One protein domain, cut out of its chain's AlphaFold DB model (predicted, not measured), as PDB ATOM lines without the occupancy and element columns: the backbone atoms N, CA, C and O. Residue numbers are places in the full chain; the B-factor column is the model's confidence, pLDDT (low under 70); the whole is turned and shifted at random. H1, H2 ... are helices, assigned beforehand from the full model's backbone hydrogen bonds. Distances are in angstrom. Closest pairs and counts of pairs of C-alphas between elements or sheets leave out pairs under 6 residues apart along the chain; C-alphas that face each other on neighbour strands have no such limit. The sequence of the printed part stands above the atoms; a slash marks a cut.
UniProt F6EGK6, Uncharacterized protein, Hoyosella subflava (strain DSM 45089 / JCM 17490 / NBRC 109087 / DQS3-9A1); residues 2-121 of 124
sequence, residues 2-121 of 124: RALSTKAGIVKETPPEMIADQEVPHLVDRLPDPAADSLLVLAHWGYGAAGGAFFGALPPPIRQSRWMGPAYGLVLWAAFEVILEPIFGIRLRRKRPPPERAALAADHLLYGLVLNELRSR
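AT A GLANCE: This is residues 2 to 121 of the 124 residues of an uncharacterized protein of Hoyosella subflava (strain DSM 45089 / JCM 17490 / NBRC 109087 / DQS3-9A1) (UniProt F6EGK6). Three long helices, H4, H6 and H7, gather at one end and splay apart like a tripod; H6 and H7 pack closely through residues 68 to 77 of H6, while H4 joins them more thinly. At the splayed end the short H2 packs on H4, on the side toward H6. The 120 residues printed include seven named helices, H1 to H7 in chain order, and no named strand: all helix. The whole is compact, radius of gyration of the C-alphas 15.6 A, but elongated, spanning 47 by 29 by 28 A.

IN THESE COORDINATES: H1 is residues 2 to 7, from C-alpha 2 at (-14.231, -10.830, 7.743). H2 is residues 15 to 23 and H3 residues 25 to 28. H4, residues 33 to 56, is 34.7 A long. After H5, residues 60 to 63, come H6, residues 68 to 87, 27.7 A, and H7, residues 98 to 120, 32.5 A, to C-alpha 120 at (-23.497, -27.395, 22.978).

HOW THE PARTS SIT: H4, the hub, touches H2 at Leu 40 and Pro 16, closest C-alphas 6.1 A. It only just touches H6, at Phe 55 and Tyr 72, 7.7 A, and H7, at Gly 52 and Leu 115, 6.7 A, with 3 pairs of C-alphas within 8 A each. H6 and H7 touch, Gly 69 and Gly 112 closest at 4.1 A between C-alphas, a steep tilt of 46 degrees, opposite ways. H1 is close to but not clearly touching H7. Every O i to N i+4 pair is within hydrogen-bond range in H1, H2, H4 and H7, 14 of 16 in H6; H3 and H5 are too short for one.

THE WHOLE: The C-alphas farthest apart, Arg 30 and Pro 61, are 47.9 A apart. The printed part has no cut and no long link. The pLDDT is under 70 at 53 residues, among them 2 to 37 and 83 to 96.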
ATOM      1  N   ARG A   2     -15.410 -11.428   8.393       56.28
ATOM      2  CA  ARG A   2     -14.231 -10.830   7.743       56.28
ATOM      3  C   ARG A   2     -14.480 -10.120   6.400       56.28
ATOM      4  O   ARG A   2     -14.084  -8.983   6.220       56.28
ATOM      5  N   ALA A   3     -15.248 -10.727   5.490       54.28
ATOM      6  CA  ALA A   3     -15.632 -10.074   4.230       54.28
ATOM      7  C   ALA A   3     -16.510  -8.814   4.419       54.28
ATOM      8  O   ALA A   3     -16.521  -7.943   3.556       54.28
ATOM      9  N   LEU A   4     -17.245  -8.705   5.533       48.47
ATOM     10  CA  LEU A   4     -18.035  -7.519   5.878       48.47
ATOM     11  C   LEU A   4     -17.161  -6.433   6.512       48.47
ATOM     12  O   LEU A   4     -17.342  -5.271   6.178       48.47
ATOM     13  N   SER A   5     -16.199  -6.781   7.374       46.91
ATOM     14  CA  SER A   5     -15.256  -5.816   7.960       46.91
ATOM     15  C   SER A   5     -14.271  -5.253   6.927       46.91
ATOM     16  O   SER A   5     -13.958  -4.063   6.989       46.91
ATOM     17  N   THR A   6     -13.879  -6.048   5.925       57.44
ATOM     18  CA  THR A   6     -13.133  -5.574   4.746       57.44
ATOM     19  C   THR A   6     -14.002  -4.685   3.849       57.44
ATOM     20  O   THR A   6     -13.602  -3.572   3.517       57.44
ATOM     21  N   LYS A   7     -15.242  -5.094   3.522       50.94
ATOM     22  CA  LYS A   7     -16.175  -4.256   2.735       50.94
ATOM     23  C   LYS A   7     -16.602  -2.967   3.449       50.94
ATOM     24  O   LYS A   7     -16.922  -1.991   2.782       50.94
ATOM     25  N   ALA A   8     -16.598  -2.951   4.779       46.00
ATOM     26  CA  ALA A   8     -16.854  -1.764   5.594       46.00
ATOM     27  C   ALA A   8     -15.618  -0.853   5.747       46.00
ATOM     28  O   ALA A   8     -15.716   0.185   6.397       46.00
ATOM     29  N   GLY A   9     -14.458  -1.229   5.190       49.56
ATOM     30  CA  GLY A   9     -13.221  -0.440   5.243       49.56
ATOM     31  C   GLY A   9     -12.552  -0.377   6.622       49.56
ATOM     32  O   GLY A   9     -11.666   0.449   6.832       49.56
ATOM     33  N   ILE A  10     -12.969  -1.227   7.568       54.44
ATOM     34  CA  ILE A  10     -12.442  -1.268   8.945       54.44
ATOM     35  C   ILE A  10     -11.128  -2.059   9.002       54.44
ATOM     36  O   ILE A  10     -10.250  -1.752   9.806       54.44
ATOM     37  N   VAL A  11     -10.991  -3.060   8.133       47.78
ATOM     38  CA  VAL A  11      -9.770  -3.849   7.942       47.78
ATOM     39  C   VAL A  11      -9.307  -3.596   6.516       47.78
ATOM     40  O   VAL A  11     -10.016  -3.959   5.577       47.78
ATOM     41  N   LYS A  12      -8.166  -2.915   6.359       52.69
ATOM     42  CA  LYS A  12      -7.676  -2.492   5.038       52.69
ATOM     43  C   LYS A  12      -7.085  -3.644   4.229       52.69
ATOM     44  O   LYS A  12      -7.310  -3.682   3.031       52.69
ATOM     45  N   GLU A  13      -6.390  -4.565   4.889       51.31
ATOM     46  CA  GLU A  13      -5.741  -5.721   4.262       51.31
ATOM     47  C   GLU A  13      -5.889  -6.937   5.172       51.31
ATOM     48  O   GLU A  13      -5.679  -6.872   6.394       51.31
ATOM     49  N   THR A  14      -6.258  -8.075   4.597       50.38
ATOM     50  CA  THR A  14      -6.320  -9.313   5.354       50.38
ATOM     51  C   THR A  14      -4.899  -9.842   5.598       50.38
ATOM     52  O   THR A  14      -4.027  -9.741   4.742       50.38
ATOM     53  N   PRO A  15      -4.609 -10.425   6.779       51.84
ATOM     54  CA  PRO A  15      -3.312 -11.025   7.065       51.84
ATOM     55  C   PRO A  15      -2.702 -11.891   5.962       51.84
ATOM     56  O   PRO A  15      -1.487 -11.846   5.836       51.84
ATOM     57  N   PRO A  16      -3.473 -12.664   5.177       51.91
ATOM     58  CA  PRO A  16      -2.844 -13.450   4.148       51.91
ATOM     59  C   PRO A  16      -2.653 -12.650   2.830       51.91
ATOM     60  O   PRO A  16      -1.683 -12.941   2.141       51.91
ATOM     61  N   GLU A  17      -3.420 -11.586   2.527       51.94
ATOM     62  CA  GLU A  17      -3.077 -10.621   1.446       51.94
ATOM     63  C   GLU A  17      -1.687 -10.011   1.697       51.94
ATOM     64  O   GLU A  17      -0.829 -10.008   0.823       51.94
ATOM     65  N   MET A  18      -1.401  -9.644   2.950       51.62
ATOM     66  CA  MET A  18      -0.079  -9.142   3.344       51.62
ATOM     67  C   MET A  18       1.044 -10.190   3.234       51.62
ATOM     68  O   MET A  18       2.206  -9.818   3.088       51.62
ATOM     69  N   ILE A  19       0.721 -11.486   3.350       49.66
ATOM     70  CA  ILE A  19       1.679 -12.597   3.184       49.66
ATOM     71  C   ILE A  19       1.911 -12.883   1.693       49.66
ATOM     72  O   ILE A  19       3.042 -13.159   1.303       49.66
ATOM     73  N   ALA A  20       0.877 -12.781   0.853       54.88
ATOM     74  CA  ALA A  20       1.012 -12.897  -0.598       54.88
ATOM     75  C   ALA A  20       1.873 -11.763  -1.177       54.88
ATOM     76  O   ALA A  20       2.778 -12.046  -1.958       54.88
ATOM     77  N   ASP A  21       1.673 -10.532  -0.702       56.31
ATOM     78  CA  ASP A  21       2.434  -9.355  -1.143       56.31
ATOM     79  C   ASP A  21       3.906  -9.350  -0.691       56.31
ATOM     80  O   ASP A  21       4.731  -8.671  -1.304       56.31
ATOM     81  N   GLN A  22       4.259 -10.054   0.394       51.94
ATOM     82  CA  GLN A  22       5.616 -10.001   0.969       51.94
ATOM     83  C   GLN A  22       6.443 -11.281   0.803       51.94
ATOM     84  O   GLN A  22       7.665 -11.180   0.740       51.94
ATOM     85  N   GLU A  23       5.833 -12.469   0.734       50.34
ATOM     86  CA  GLU A  23       6.559 -13.733   0.978       50.34
ATOM     87  C   GLU A  23       6.342 -14.824  -0.078       50.34
ATOM     88  O   GLU A  23       7.073 -15.815  -0.091       50.34
ATOM     89  N   VAL A  24       5.405 -14.663  -1.019       46.50
ATOM     90  CA  VAL A  24       5.234 -15.642  -2.104       46.50
ATOM     91  C   VAL A  24       5.309 -15.029  -3.508       46.50
ATOM     92  O   VAL A  24       4.499 -15.419  -4.350       46.50
ATOM     93  N   PRO A  25       6.295 -14.161  -3.838       47.75
ATOM     94  CA  PRO A  25       6.407 -13.663  -5.208       47.75
ATOM     95  C   PRO A  25       6.447 -14.843  -6.194       47.75
ATOM     96  O   PRO A  25       5.619 -15.007  -7.073       47.75
ATOM     97  N   HIS A  26       7.286 -15.848  -5.960       45.56
ATOM     98  CA  HIS A  26       7.538 -16.864  -6.990       45.56
ATOM     99  C   HIS A  26       6.401 -17.873  -7.258       45.56
ATOM    100  O   HIS A  26       6.408 -18.504  -8.320       45.56
ATOM    101  N   LEU A  27       5.454 -18.058  -6.327       44.62
ATOM    102  CA  LEU A  27       4.304 -18.966  -6.495       44.62
ATOM    103  C   LEU A  27       3.006 -18.202  -6.805       44.62
ATOM    104  O   LEU A  27       2.150 -18.749  -7.498       44.62
ATOM    105  N   VAL A  28       2.876 -16.965  -6.309       48.78
ATOM    106  CA  VAL A  28       1.698 -16.106  -6.490       48.78
ATOM    107  C   VAL A  28       1.855 -15.184  -7.703       48.78
ATOM    108  O   VAL A  28       0.896 -15.066  -8.451       48.78
ATOM    109  N   ASP A  29       3.059 -14.692  -8.030       52.75
ATOM    110  CA  ASP A  29       3.335 -13.926  -9.271       52.75
ATOM    111  C   ASP A  29       3.079 -14.755 -10.542       52.75
ATOM    112  O   ASP A  29       2.950 -14.223 -11.644       52.75
ATOM    113  N   ARG A  30       3.062 -16.089 -10.416       52.81
ATOM    114  CA  ARG A  30       2.752 -17.008 -11.525       52.81
ATOM    115  C   ARG A  30       1.257 -17.249 -11.701       52.81
ATOM    116  O   ARG A  30       0.863 -17.883 -12.679       52.81
ATOM    117  N   LEU A  31       0.444 -16.804 -10.751       52.47
ATOM    118  CA  LEU A  31      -0.999 -16.951 -10.770       52.47
ATOM    119  C   LEU A  31      -1.621 -15.598 -11.136       52.47
ATOM    120  O   LEU A  31      -1.183 -14.573 -10.630       52.47
ATOM    121  N   PRO A  32      -2.650 -15.562 -11.997       58.66
ATOM    122  CA  PRO A  32      -3.446 -14.352 -12.175       58.66
ATOM    123  C   PRO A  32      -3.977 -13.871 -10.814       58.66
ATOM    124  O   PRO A  32      -4.436 -14.716 -10.043       58.66
ATOM    125  N   ASP A  33      -3.995 -12.560 -10.545       61.38
ATOM    126  CA  ASP A  33      -4.472 -11.959  -9.278       61.38
ATOM    127  C   ASP A  33      -5.759 -12.609  -8.702       61.38
ATOM    128  O   ASP A  33      -5.800 -12.923  -7.511       61.38
ATOM    129  N   PRO A  34      -6.789 -12.970  -9.507       60.38
ATOM    130  CA  PRO A  34      -7.987 -13.643  -8.984       60.38
ATOM    131  C   PRO A  34      -7.739 -15.036  -8.374       60.38
ATOM    132  O   PRO A  34      -8.483 -15.494  -7.501       60.38
ATOM    133  N   ALA A  35      -6.723 -15.753  -8.860       63.38
ATOM    134  CA  ALA A  35      -6.347 -17.075  -8.368       63.38
ATOM    135  C   ALA A  35      -5.543 -16.983  -7.062       63.38
ATOM    136  O   ALA A  35      -5.727 -17.828  -6.181       63.38
ATOM    137  N   ALA A  36      -4.725 -15.937  -6.910       63.69
ATOM    138  CA  ALA A  36      -4.044 -15.604  -5.662       63.69
ATOM    139  C   ALA A  36      -5.049 -15.348  -4.526       63.69
ATOM    140  O   ALA A  36      -5.001 -16.016  -3.490       63.69
ATOM    141  N   ASP A  37      -6.031 -14.476  -4.772       63.84
ATOM    142  CA  ASP A  37      -7.099 -14.135  -3.822       63.84
ATOM    143  C   ASP A  37      -7.939 -15.355  -3.421       63.84
ATOM    144  O   ASP A  37      -8.319 -15.544  -2.261       63.84
ATOM    145  N   SER A  38      -8.214 -16.238  -4.379       70.75
ATOM    146  CA  SER A  38      -8.982 -17.459  -4.129       70.75
ATOM    147  C   SER A  38      -8.211 -18.449  -3.255       70.75
ATOM    148  O   SER A  38      -8.781 -19.023  -2.322       70.75
ATOM    149  N   LEU A  39      -6.913 -18.637  -3.516       71.56
ATOM    150  CA  LEU A  39      -6.044 -19.490  -2.702       71.56
ATOM    151  C   LEU A  39      -5.940 -18.958  -1.270       71.56
ATOM    152  O   LEU A  39      -5.981 -19.723  -0.307       71.56
ATOM    153  N   LEU A  40      -5.871 -17.640  -1.143       67.88
ATOM    154  CA  LEU A  40      -5.858 -16.919   0.116       67.88
ATOM    155  C   LEU A  40      -7.099 -17.177   0.968       67.88
ATOM    156  O   LEU A  40      -7.011 -17.542   2.148       67.88
ATOM    157  N   VAL A  41      -8.267 -17.039   0.346       75.94
ATOM    158  CA  VAL A  41      -9.551 -17.353   0.966       75.94
ATOM    159  C   VAL A  41      -9.599 -18.830   1.362       75.94
ATOM    160  O   VAL A  41      -9.948 -19.138   2.502       75.94
ATOM    161  N   LEU A  42      -9.195 -19.747   0.477       78.69
ATOM    162  CA  LEU A  42      -9.160 -21.187   0.758       78.69
ATOM    163  C   LEU A  42      -8.232 -21.540   1.925       78.69
ATOM    164  O   LEU A  42      -8.626 -22.318   2.793       78.69
ATOM    165  N   ALA A  43      -7.040 -20.950   1.990       76.81
ATOM    166  CA  ALA A  43      -6.113 -21.143   3.099       76.81
ATOM    167  C   ALA A  43      -6.730 -20.673   4.423       76.81
ATOM    168  O   ALA A  43      -6.630 -21.363   5.439       76.81
ATOM    169  N   HIS A  44      -7.438 -19.540   4.411       75.94
ATOM    170  CA  HIS A  44      -8.146 -19.048   5.590       75.94
ATOM    171  C   HIS A  44      -9.280 -19.988   6.030       75.94
ATOM    172  O   HIS A  44      -9.405 -20.281   7.222       75.94
ATOM    173  N   TRP A  45     -10.066 -20.511   5.083       82.81
ATOM    174  CA  TRP A  45     -11.080 -21.535   5.361       82.81
ATOM    175  C   TRP A  45     -10.462 -22.815   5.922       82.81
ATOM    176  O   TRP A  45     -10.961 -23.339   6.915       82.81
ATOM    177  N   GLY A  46      -9.365 -23.292   5.330       83.81
ATOM    178  CA  GLY A  46      -8.641 -24.479   5.784       83.81
ATOM    179  C   GLY A  46      -8.098 -24.318   7.202       83.81
ATOM    180  O   GLY A  46      -8.288 -25.199   8.037       83.81
ATOM    181  N   TYR A  47      -7.510 -23.161   7.510       79.69
ATOM    182  CA  TYR A  47      -7.056 -22.825   8.859       79.69
ATOM    183  C   TYR A  47      -8.213 -22.824   9.868       79.69
ATOM    184  O   TYR A  47      -8.113 -23.443  10.929       79.69
ATOM    185  N   GLY A  48      -9.336 -22.181   9.527       85.44
ATOM    186  CA  GLY A  48     -10.539 -22.185  10.360       85.44
ATOM    187  C   GLY A  48     -11.094 -23.598  10.575       85.44
ATOM    188  O   GLY A  48     -11.385 -23.985  11.702       85.44
ATOM    189  N   ALA A  49     -11.177 -24.412   9.523       89.19
ATOM    190  CA  ALA A  49     -11.641 -25.793   9.620       89.19
ATOM    191  C   ALA A  49     -10.723 -26.648  10.512       89.19
ATOM    192  O   ALA A  49     -11.212 -27.370  11.382       89.19
ATOM    193  N   ALA A  50      -9.403 -26.520  10.349       88.94
ATOM    194  CA  ALA A  50      -8.420 -27.208  11.182       88.94
ATOM    195  C   ALA A  50      -8.539 -26.787  12.655       88.94
ATOM    196  O   ALA A  50      -8.636 -27.645  13.532       88.94
ATOM    197  N   GLY A  51      -8.620 -25.483  12.938       88.19
ATOM    198  CA  GLY A  51      -8.842 -24.975  14.294       88.19
ATOM    199  C   GLY A  51     -10.142 -25.502  14.915       88.19
ATOM    200  O   GLY A  51     -10.166 -25.928  16.067       88.19
ATOM    201  N   GLY A  52     -11.229 -25.554  14.142       89.31
ATOM    202  CA  GLY A  52     -12.504 -26.108  14.596       89.31
ATOM    203  C   GLY A  52     -12.419 -27.604  14.907       89.31
ATOM    204  O   GLY A  52     -12.995 -28.064  15.897       89.31
ATOM    205  N   ALA A  53     -11.659 -28.363  14.112       92.12
ATOM    206  CA  ALA A  53     -11.385 -29.775  14.369       92.12
ATOM    207  C   ALA A  53     -10.576 -29.970  15.662       92.12
ATOM    208  O   ALA A  53     -10.965 -30.789  16.498       92.12
ATOM    209  N   PHE A  54      -9.526 -29.169  15.881       91.88
ATOM    210  CA  PHE A  54      -8.746 -29.183  17.124       91.88
ATOM    211  C   PHE A  54      -9.605 -28.867  18.349       91.88
ATOM    212  O   PHE A  54      -9.576 -29.609  19.329       91.88
ATOM    213  N   PHE A  55     -10.423 -27.814  18.286       88.75
ATOM    214  CA  PHE A  55     -11.374 -27.496  19.353       88.75
ATOM    215  C   PHE A  55     -12.367 -28.640  19.596       88.75
ATOM    216  O   PHE A  55     -12.697 -28.981  20.732       88.75
ATOM    217  N   GLY A  56     -12.834 -29.272  18.518       88.19
ATOM    218  CA  GLY A  56     -13.726 -30.423  18.565       88.19
ATOM    219  C   GLY A  56     -13.120 -31.650  19.250       88.19
ATOM    220  O   GLY A  56     -13.877 -32.408  19.855       88.19
ATOM    221  N   ALA A  57     -11.799 -31.815  19.188       91.25
ATOM    222  CA  ALA A  57     -11.063 -32.905  19.824       91.25
ATOM    223  C   ALA A  57     -10.777 -32.666  21.320       91.25
ATOM    224  O   ALA A  57     -10.314 -33.581  22.002       91.25
ATOM    225  N   LEU A  58     -11.060 -31.469  21.851       88.81
ATOM    226  CA  LEU A  58     -10.878 -31.187  23.274       88.81
ATOM    227  C   LEU A  58     -11.795 -32.065  24.150       88.81
ATOM    228  O   LEU A  58     -12.951 -32.311  23.782       88.81
ATOM    229  N   PRO A  59     -11.327 -32.479  25.344       88.25
ATOM    230  CA  PRO A  59     -12.131 -33.234  26.298       88.25
ATOM    231  C   PRO A  59     -13.473 -32.550  26.612       88.25
ATOM    232  O   PRO A  59     -13.507 -31.323  26.780       88.25
ATOM    233  N   PRO A  60     -14.578 -33.310  26.770       84.12
ATOM    234  CA  PRO A  60     -15.896 -32.745  27.051       84.12
ATOM    235  C   PRO A  60     -15.942 -31.750  28.225       84.12
ATOM    236  O   PRO A  60     -16.523 -30.686  28.029       84.12
ATOM    237  N   PRO A  61     -15.291 -31.994  29.384       83.25
ATOM    238  CA  PRO A  61     -15.342 -31.059  30.515       83.25
ATOM    239  C   PRO A  61     -14.741 -29.685  30.194       83.25
ATOM    240  O   PRO A  61     -15.207 -28.662  30.684       83.25
ATOM    241  N   ILE A  62     -13.714 -29.664  29.343       83.81
ATOM    242  CA  ILE A  62     -13.024 -28.444  28.921       83.81
ATOM    243  C   ILE A  62     -13.906 -27.699  27.918       83.81
ATOM    244  O   ILE A  62     -14.185 -26.513  28.079       83.81
ATOM    245  N   ARG A  63     -14.405 -28.422  26.913       83.69
ATOM    246  CA  ARG A  63     -15.205 -27.875  25.812       83.69
ATOM    247  C   ARG A  63     -16.602 -27.401  26.228       83.69
ATOM    248  O   ARG A  63     -17.149 -26.525  25.574       83.69
ATOM    249  N   GLN A  64     -17.189 -27.965  27.283       83.31
ATOM    250  CA  GLN A  64     -18.532 -27.598  27.763       83.31
ATOM    251  C   GLN A  64     -18.573 -26.261  28.513       83.31
ATOM    252  O   GLN A  64     -19.652 -25.721  28.758       83.31
ATOM    253  N   SER A  65     -17.422 -25.694  28.881       86.56
ATOM    254  CA  SER A  65     -17.391 -24.363  29.479       86.56
ATOM    255  C   SER A  65     -17.858 -23.312  28.471       86.56
ATOM    256  O   SER A  65     -17.293 -23.180  27.388       86.56
ATOM    257  N   ARG A  66     -18.840 -22.488  28.866       85.50
ATOM    258  CA  ARG A  66     -19.396 -21.390  28.046       85.50
ATOM    259  C   ARG A  66     -18.354 -20.387  27.534       85.50
ATOM    260  O   ARG A  66     -18.616 -19.659  26.584       85.50
ATOM    261  N   TRP A  67     -17.192 -20.334  28.181       89.56
ATOM    262  CA  TRP A  67     -16.098 -19.429  27.837       89.56
ATOM    263  C   TRP A  67     -14.975 -20.102  27.050       89.56
ATOM    264  O   TRP A  67     -14.132 -19.394  26.506       89.56
ATOM    265  N   MET A  68     -14.960 -21.436  26.955       92.12
ATOM    266  CA  MET A  68     -13.863 -22.160  26.310       92.12
ATOM    267  C   MET A  68     -13.763 -21.823  24.826       92.12
ATOM    268  O   MET A  68     -12.675 -21.517  24.356       92.12
ATOM    269  N   GLY A  69     -14.885 -21.800  24.100       90.81
ATOM    270  CA  GLY A  69     -14.906 -21.374  22.700       90.81
ATOM    271  C   GLY A  69     -14.364 -19.957  22.482       90.81
ATOM    272  O   GLY A  69     -13.375 -19.806  21.764       90.81
ATOM    273  N   PRO A  70     -14.946 -18.914  23.108       92.94
ATOM    274  CA  PRO A  70     -14.445 -17.544  22.987       92.94
ATOM    275  C   PRO A  70     -12.964 -17.384  23.371       92.94
ATOM    276  O   PRO A  70     -12.209 -16.741  22.643       92.94
ATOM    277  N   ALA A  71     -12.530 -18.001  24.476       93.12
ATOM    278  CA  ALA A  71     -11.133 -17.961  24.907       93.12
ATOM    279  C   ALA A  71     -10.208 -18.656  23.897       93.12
ATOM    280  O   ALA A  71      -9.169 -18.108  23.541       93.12
ATOM    281  N   TYR A  72     -10.613 -19.819  23.383       93.25
ATOM    282  CA  TYR A  72      -9.888 -20.536  22.337       93.25
ATOM    283  C   TYR A  72      -9.734 -19.688  21.071       93.25
ATOM    284  O   TYR A  72      -8.634 -19.590  20.534       93.25
ATOM    285  N   GLY A  73     -10.806 -19.026  20.624       90.94
ATOM    286  CA  GLY A  73     -10.765 -18.124  19.474       90.94
ATOM    287  C   GLY A  73      -9.762 -16.981  19.658       90.94
ATOM    288  O   GLY A  73      -8.947 -16.731  18.769       90.94
ATOM    289  N   LEU A  74      -9.754 -16.338  20.830       92.19
ATOM    290  CA  LEU A  74      -8.776 -15.293  21.157       92.19
ATOM    291  C   LEU A  74      -7.338 -15.810  21.207       92.19
ATOM    292  O   LEU A  74      -6.443 -15.148  20.688       92.19
ATOM    293  N   VAL A  75      -7.106 -16.978  21.810       91.12
ATOM    294  CA  VAL A  75      -5.776 -17.601  21.847       91.12
ATOM    295  C   VAL A  75      -5.305 -17.932  20.437       91.12
ATOM    296  O   VAL A  75      -4.156 -17.665  20.108       91.12
ATOM    297  N   LEU A  76      -6.188 -18.452  19.582       88.00
ATOM    298  CA  LEU A  76      -5.876 -18.765  18.190       88.00
ATOM    299  C   LEU A  76      -5.486 -17.508  17.395       88.00
ATOM    300  O   LEU A  76      -4.542 -17.547  16.608       88.00
ATOM    301  N   TRP A  77      -6.173 -16.386  17.627       87.69
ATOM    302  CA  TRP A  77      -5.812 -15.083  17.060       87.69
ATOM    303  C   TRP A  77      -4.472 -14.564  17.588       87.69
ATOM    304  O   TRP A  77      -3.606 -14.185  16.803       87.69
ATOM    305  N   ALA A  78      -4.274 -14.574  18.907       85.31
ATOM    306  CA  ALA A  78      -3.043 -14.091  19.522       85.31
ATOM    307  C   ALA A  78      -1.830 -14.938  19.103       85.31
ATOM    308  O   ALA A  78      -0.767 -14.397  18.812       85.31
ATOM    309  N   ALA A  79      -1.995 -16.261  19.009       83.06
ATOM    310  CA  ALA A  79      -0.975 -17.168  18.499       83.06
ATOM    311  C   ALA A  79      -0.635 -16.849  17.041       83.06
ATOM    312  O   ALA A  79       0.536 -16.793  16.693       83.06
ATOM    313  N   PHE A  80      -1.635 -16.568  16.204       74.81
ATOM    314  CA  PHE A  80      -1.418 -16.132  14.828       74.81
ATOM    315  C   PHE A  80      -0.625 -14.814  14.761       74.81
ATOM    316  O   PHE A  80       0.327 -14.727  13.988       74.81
ATOM    317  N   GLU A  81      -0.952 -13.821  15.599       73.38
ATOM    318  CA  GLU A  81      -0.179 -12.568  15.680       73.38
ATOM    319  C   GLU A  81       1.280 -12.815  16.108       73.38
ATOM    320  O   GLU A  81       2.191 -12.205  15.557       73.38
ATOM    321  N   VAL A  82       1.519 -13.725  17.057       72.12
ATOM    322  CA  VAL A  82       2.862 -13.999  17.602       72.12
ATOM    323  C   VAL A  82       3.695 -14.928  16.716       72.12
ATOM    324  O   VAL A  82       4.915 -14.815  16.717       72.12
ATOM    325  N   ILE A  83       3.072 -15.851  15.982       68.12
ATOM    326  CA  ILE A  83       3.763 -16.864  15.170       68.12
ATOM    327  C   ILE A  83       4.068 -16.327  13.774       68.12
ATOM    328  O   ILE A  83       5.160 -16.552  13.260       68.12
ATOM    329  N   LEU A  84       3.138 -15.599  13.153       60.97
ATOM    330  CA  LEU A  84       3.337 -15.166  11.770       60.97
ATOM    331  C   LEU A  84       4.245 -13.952  11.634       60.97
ATOM    332  O   LEU A  84       4.962 -13.850  10.649       60.97
ATOM    333  N   GLU A  85       4.278 -13.062  12.621       56.34
ATOM    334  CA  GLU A  85       5.211 -11.933  12.613       56.34
ATOM    335  C   GLU A  85       6.692 -12.323  12.513       56.34
ATOM    336  O   GLU A  85       7.387 -11.771  11.660       56.34
ATOM    337  N   PRO A  86       7.215 -13.235  13.355       56.31
ATOM    338  CA  PRO A  86       8.613 -13.635  13.278       56.31
ATOM    339  C   PRO A  86       8.900 -14.569  12.101       56.31
ATOM    340  O   PRO A  86      10.008 -14.520  11.580       56.31
ATOM    341  N   ILE A  87       7.941 -15.406  11.683       53.81
ATOM    342  CA  ILE A  87       8.157 -16.362  10.584       53.81
ATOM    343  C   ILE A  87       8.168 -15.660   9.225       53.81
ATOM    344  O   ILE A  87       8.983 -16.018   8.384       53.81
ATOM    345  N   PHE A  88       7.308 -14.662   9.023       51.75
ATOM    346  CA  PHE A  88       7.137 -14.004   7.722       51.75
ATOM    347  C   PHE A  88       7.771 -12.605   7.657       51.75
ATOM    348  O   PHE A  88       7.539 -11.867   6.710       51.75
ATOM    349  N   GLY A  89       8.497 -12.164   8.694       50.94
ATOM    350  CA  GLY A  89       9.178 -10.856   8.719       50.94
ATOM    351  C   GLY A  89       8.258  -9.625   8.620       50.94
ATOM    352  O   GLY A  89       8.722  -8.480   8.682       50.94
ATOM    353  N   ILE A  90       6.947  -9.841   8.509       50.72
ATOM    354  CA  ILE A  90       5.928  -8.816   8.355       50.72
ATOM    355  C   ILE A  90       5.825  -8.102   9.695       50.72
ATOM    356  O   ILE A  90       5.383  -8.664  10.696       50.72
ATOM    357  N   ARG A  91       6.202  -6.823   9.738       50.47
ATOM    358  CA  ARG A  91       5.988  -5.946  10.903       50.47
ATOM    359  C   ARG A  91       4.487  -5.637  11.111       50.47
ATOM    360  O   ARG A  91       4.122  -4.464  11.231       50.47
ATOM    361  N   LEU A  92       3.616  -6.652  11.162       51.53
ATOM    362  CA  LEU A  92       2.169  -6.552  11.425       51.53
ATOM    363  C   LEU A  92       1.903  -5.766  12.717       51.53
ATOM    364  O   LEU A  92       1.060  -4.864  12.737       51.53
ATOM    365  N   ARG A  93       2.702  -6.013  13.762       49.25
ATOM    366  CA  ARG A  93       2.578  -5.379  15.083       49.25
ATOM    367  C   ARG A  93       2.712  -3.873  15.096       49.25
ATOM    368  O   ARG A  93       2.250  -3.248  16.048       49.25
ATOM    369  N   ARG A  94       3.369  -3.272  14.100       50.56
ATOM    370  CA  ARG A  94       3.757  -1.858  14.180       50.56
ATOM    371  C   ARG A  94       2.848  -0.913  13.391       50.56
ATOM    372  O   ARG A  94       3.062   0.291  13.478       50.56
ATOM    373  N   LYS A  95       1.843  -1.406  12.650       57.75
ATOM    374  CA  LYS A  95       1.037  -0.539  11.765       57.75
ATOM    375  C   LYS A  95      -0.489  -0.639  11.873       57.75
ATOM    376  O   LYS A  95      -1.144   0.282  11.393       57.75
ATOM    377  N   ARG A  96      -1.075  -1.667  12.502       68.62
ATOM    378  CA  ARG A  96      -2.546  -1.749  12.598       68.62
ATOM    379  C   ARG A  96      -3.097  -0.850  13.712       68.62
ATOM    380  O   ARG A  96      -2.689  -1.015  14.866       68.62
ATOM    381  N   PRO A  97      -4.017   0.084  13.412       78.50
ATOM    382  CA  PRO A  97      -4.630   0.933  14.421       78.50
ATOM    383  C   PRO A  97      -5.488   0.093  15.392       78.50
ATOM    384  O   PRO A  97      -6.009  -0.959  15.009       78.50
ATOM    385  N   PRO A  98      -5.677   0.539  16.650       82.75
ATOM    386  CA  PRO A  98      -6.429  -0.210  17.663       82.75
ATOM    387  C   PRO A  98      -7.821  -0.716  17.228       82.75
ATOM    388  O   PRO A  98      -8.149  -1.855  17.566       82.75
ATOM    389  N   PRO A  99      -8.625   0.042  16.450       81.00
ATOM    390  CA  PRO A  99      -9.925  -0.432  15.973       81.00
ATOM    391  C   PRO A  99      -9.836  -1.656  15.057       81.00
ATOM    392  O   PRO A  99     -10.669  -2.552  15.148       81.00
ATOM    393  N   GLU A 100      -8.807  -1.733  14.211       76.62
ATOM    394  CA  GLU A 100      -8.604  -2.867  13.305       76.62
ATOM    395  C   GLU A 100      -8.273  -4.135  14.099       76.62
ATOM    396  O   GLU A 100      -8.843  -5.199  13.866       76.62
ATOM    397  N   ARG A 101      -7.413  -4.013  15.118       82.38
ATOM    398  CA  ARG A 101      -7.105  -5.128  16.027       82.38
ATOM    399  C   ARG A 101      -8.330  -5.569  16.820       82.38
ATOM    400  O   ARG A 101      -8.548  -6.767  16.973       82.38
ATOM    401  N   ALA A 102      -9.145  -4.621  17.280       84.38
ATOM    402  CA  ALA A 102     -10.389  -4.925  17.979       84.38
ATOM    403  C   ALA A 102     -11.378  -5.679  17.076       84.38
ATOM    404  O   ALA A 102     -11.972  -6.660  17.517       84.38
ATOM    405  N   ALA A 103     -11.512  -5.276  15.809       84.25
ATOM    406  CA  ALA A 103     -12.354  -5.975  14.841       84.25
ATOM    407  C   ALA A 103     -11.861  -7.409  14.583       84.25
ATOM    408  O   ALA A 103     -12.655  -8.349  14.597       84.25
ATOM    409  N   LEU A 104     -10.548  -7.601  14.425       83.50
ATOM    410  CA  LEU A 104      -9.956  -8.929  14.248       83.50
ATOM    411  C   LEU A 104     -10.149  -9.819  15.482       83.50
ATOM    412  O   LEU A 104     -10.505 -10.990  15.340       83.50
ATOM    413  N   ALA A 105      -9.962  -9.276  16.685       87.00
ATOM    414  CA  ALA A 105     -10.234  -9.989  17.928       87.00
ATOM    415  C   ALA A 105     -11.724 -10.355  18.056       87.00
ATOM    416  O   ALA A 105     -12.050 -11.479  18.434       87.00
ATOM    417  N   ALA A 106     -12.628  -9.442  17.687       88.94
ATOM    418  CA  ALA A 106     -14.071  -9.676  17.695       88.94
ATOM    419  C   ALA A 106     -14.487 -10.792  16.723       88.94
ATOM    420  O   ALA A 106     -15.282 -11.657  17.093       88.94
ATOM    421  N   ASP A 107     -13.909 -10.831  15.519       88.31
ATOM    422  CA  ASP A 107     -14.138 -11.912  14.554       88.31
ATOM    423  C   ASP A 107     -13.751 -13.282  15.139       88.31
ATOM    424  O   ASP A 107     -14.477 -14.264  14.967       88.31
ATOM    425  N   HIS A 108     -12.638 -13.356  15.875       90.88
ATOM    426  CA  HIS A 108     -12.170 -14.607  16.477       90.88
ATOM    427  C   HIS A 108     -12.929 -14.987  17.752       90.88
ATOM    428  O   HIS A 108     -13.162 -16.172  17.993       90.88
ATOM    429  N   LEU A 109     -13.378 -14.005  18.533       91.12
ATOM    430  CA  LEU A 109     -14.322 -14.219  19.630       91.12
ATOM    431  C   LEU A 109     -15.618 -14.846  19.121       91.12
ATOM    432  O   LEU A 109     -16.085 -15.843  19.672       91.12
ATOM    433  N   LEU A 110     -16.180 -14.283  18.050       90.44
ATOM    434  CA  LEU A 110     -17.400 -14.784  17.433       90.44
ATOM    435  C   LEU A 110     -17.197 -16.177  16.834       90.44
ATOM    436  O   LEU A 110     -18.036 -17.051  17.031       90.44
ATOM    437  N   TYR A 111     -16.073 -16.417  16.158       89.38
ATOM    438  CA  TYR A 111     -15.697 -17.753  15.700       89.38
ATOM    439  C   TYR A 111     -15.685 -18.769  16.856       89.38
ATOM    440  O   TYR A 111     -16.329 -19.815  16.772       89.38
ATOM    441  N   GLY A 112     -15.031 -18.429  17.969       89.50
ATOM    442  CA  GLY A 112     -15.003 -19.251  19.174       89.50
ATOM    443  C   GLY A 112     -16.391 -19.504  19.770       89.50
ATOM    444  O   GLY A 112     -16.710 -20.628  20.156       89.50
ATOM    445  N   LEU A 113     -17.248 -18.481  19.800       91.38
ATOM    446  CA  LEU A 113     -18.639 -18.604  20.241       91.38
ATOM    447  C   LEU A 113     -19.427 -19.588  19.363       91.38
ATOM    448  O   LEU A 113     -20.132 -20.448  19.889       91.38
ATOM    449  N   VAL A 114     -19.275 -19.502  18.037       90.25
ATOM    450  CA  VAL A 114     -19.929 -20.409  17.082       90.25
ATOM    451  C   VAL A 114     -19.485 -21.856  17.306       90.25
ATOM    452  O   VAL A 114     -20.332 -22.748  17.340       90.25
ATOM    453  N   LEU A 115     -18.188 -22.105  17.521       88.56
ATOM    454  CA  LEU A 115     -17.692 -23.446  17.852       88.56
ATOM    455  C   LEU A 115     -18.317 -23.996  19.139       88.56
ATOM    456  O   LEU A 115     -18.668 -25.177  19.210       88.56
ATOM    457  N   ASN A 116     -18.462 -23.136  20.147       87.12
ATOM    458  CA  ASN A 116     -19.056 -23.498  21.426       87.12
ATOM    459  C   ASN A 116     -20.537 -23.875  21.280       87.12
ATOM    460  O   ASN A 116     -20.980 -24.890  21.815       87.12
ATOM    461  N   GLU A 117     -21.296 -23.082  20.523       85.88
ATOM    462  CA  GLU A 117     -22.730 -23.286  20.287       85.88
ATOM    463  C   GLU A 117     -23.003 -24.538  19.443       85.88
ATOM    464  O   GLU A 117     -23.830 -25.372  19.814       85.88
ATOM    465  N   LEU A 118     -22.256 -24.739  18.349       79.62
ATOM    466  CA  LEU A 118     -22.399 -25.920  17.486       79.62
ATOM    467  C   LEU A 118     -22.183 -27.242  18.236       79.62
ATOM    468  O   LEU A 118     -22.731 -28.265  17.835       79.62
ATOM    469  N   ARG A 119     -21.392 -27.234  19.315       71.88
ATOM    470  CA  ARG A 119     -21.118 -28.421  20.141       71.88
ATOM    471  C   ARG A 119     -21.951 -28.509  21.414       71.88
ATOM    472  O   ARG A 119     -22.066 -29.603  21.959       71.88
ATOM    473  N   SER A 120     -22.527 -27.400  21.874       64.12
ATOM    474  CA  SER A 120     -23.497 -27.395  22.978       64.12
ATOM    475  C   SER A 120     -24.850 -27.955  22.540       64.12
ATOM    476  O   SER A 120     -25.603 -28.475  23.362       64.12
ATOM    477  N   ARG A 121     -25.149 -27.909  21.236       59.94
ATOM    478  CA  ARG A 121     -26.299 -28.615  20.670       59.94
ATOM    479  C   ARG A 121     -26.067 -30.127  20.767       59.94
ATOM    480  O   ARG A 121     -25.065 -30.606  20.231       59.94
TER     481      ARG A 121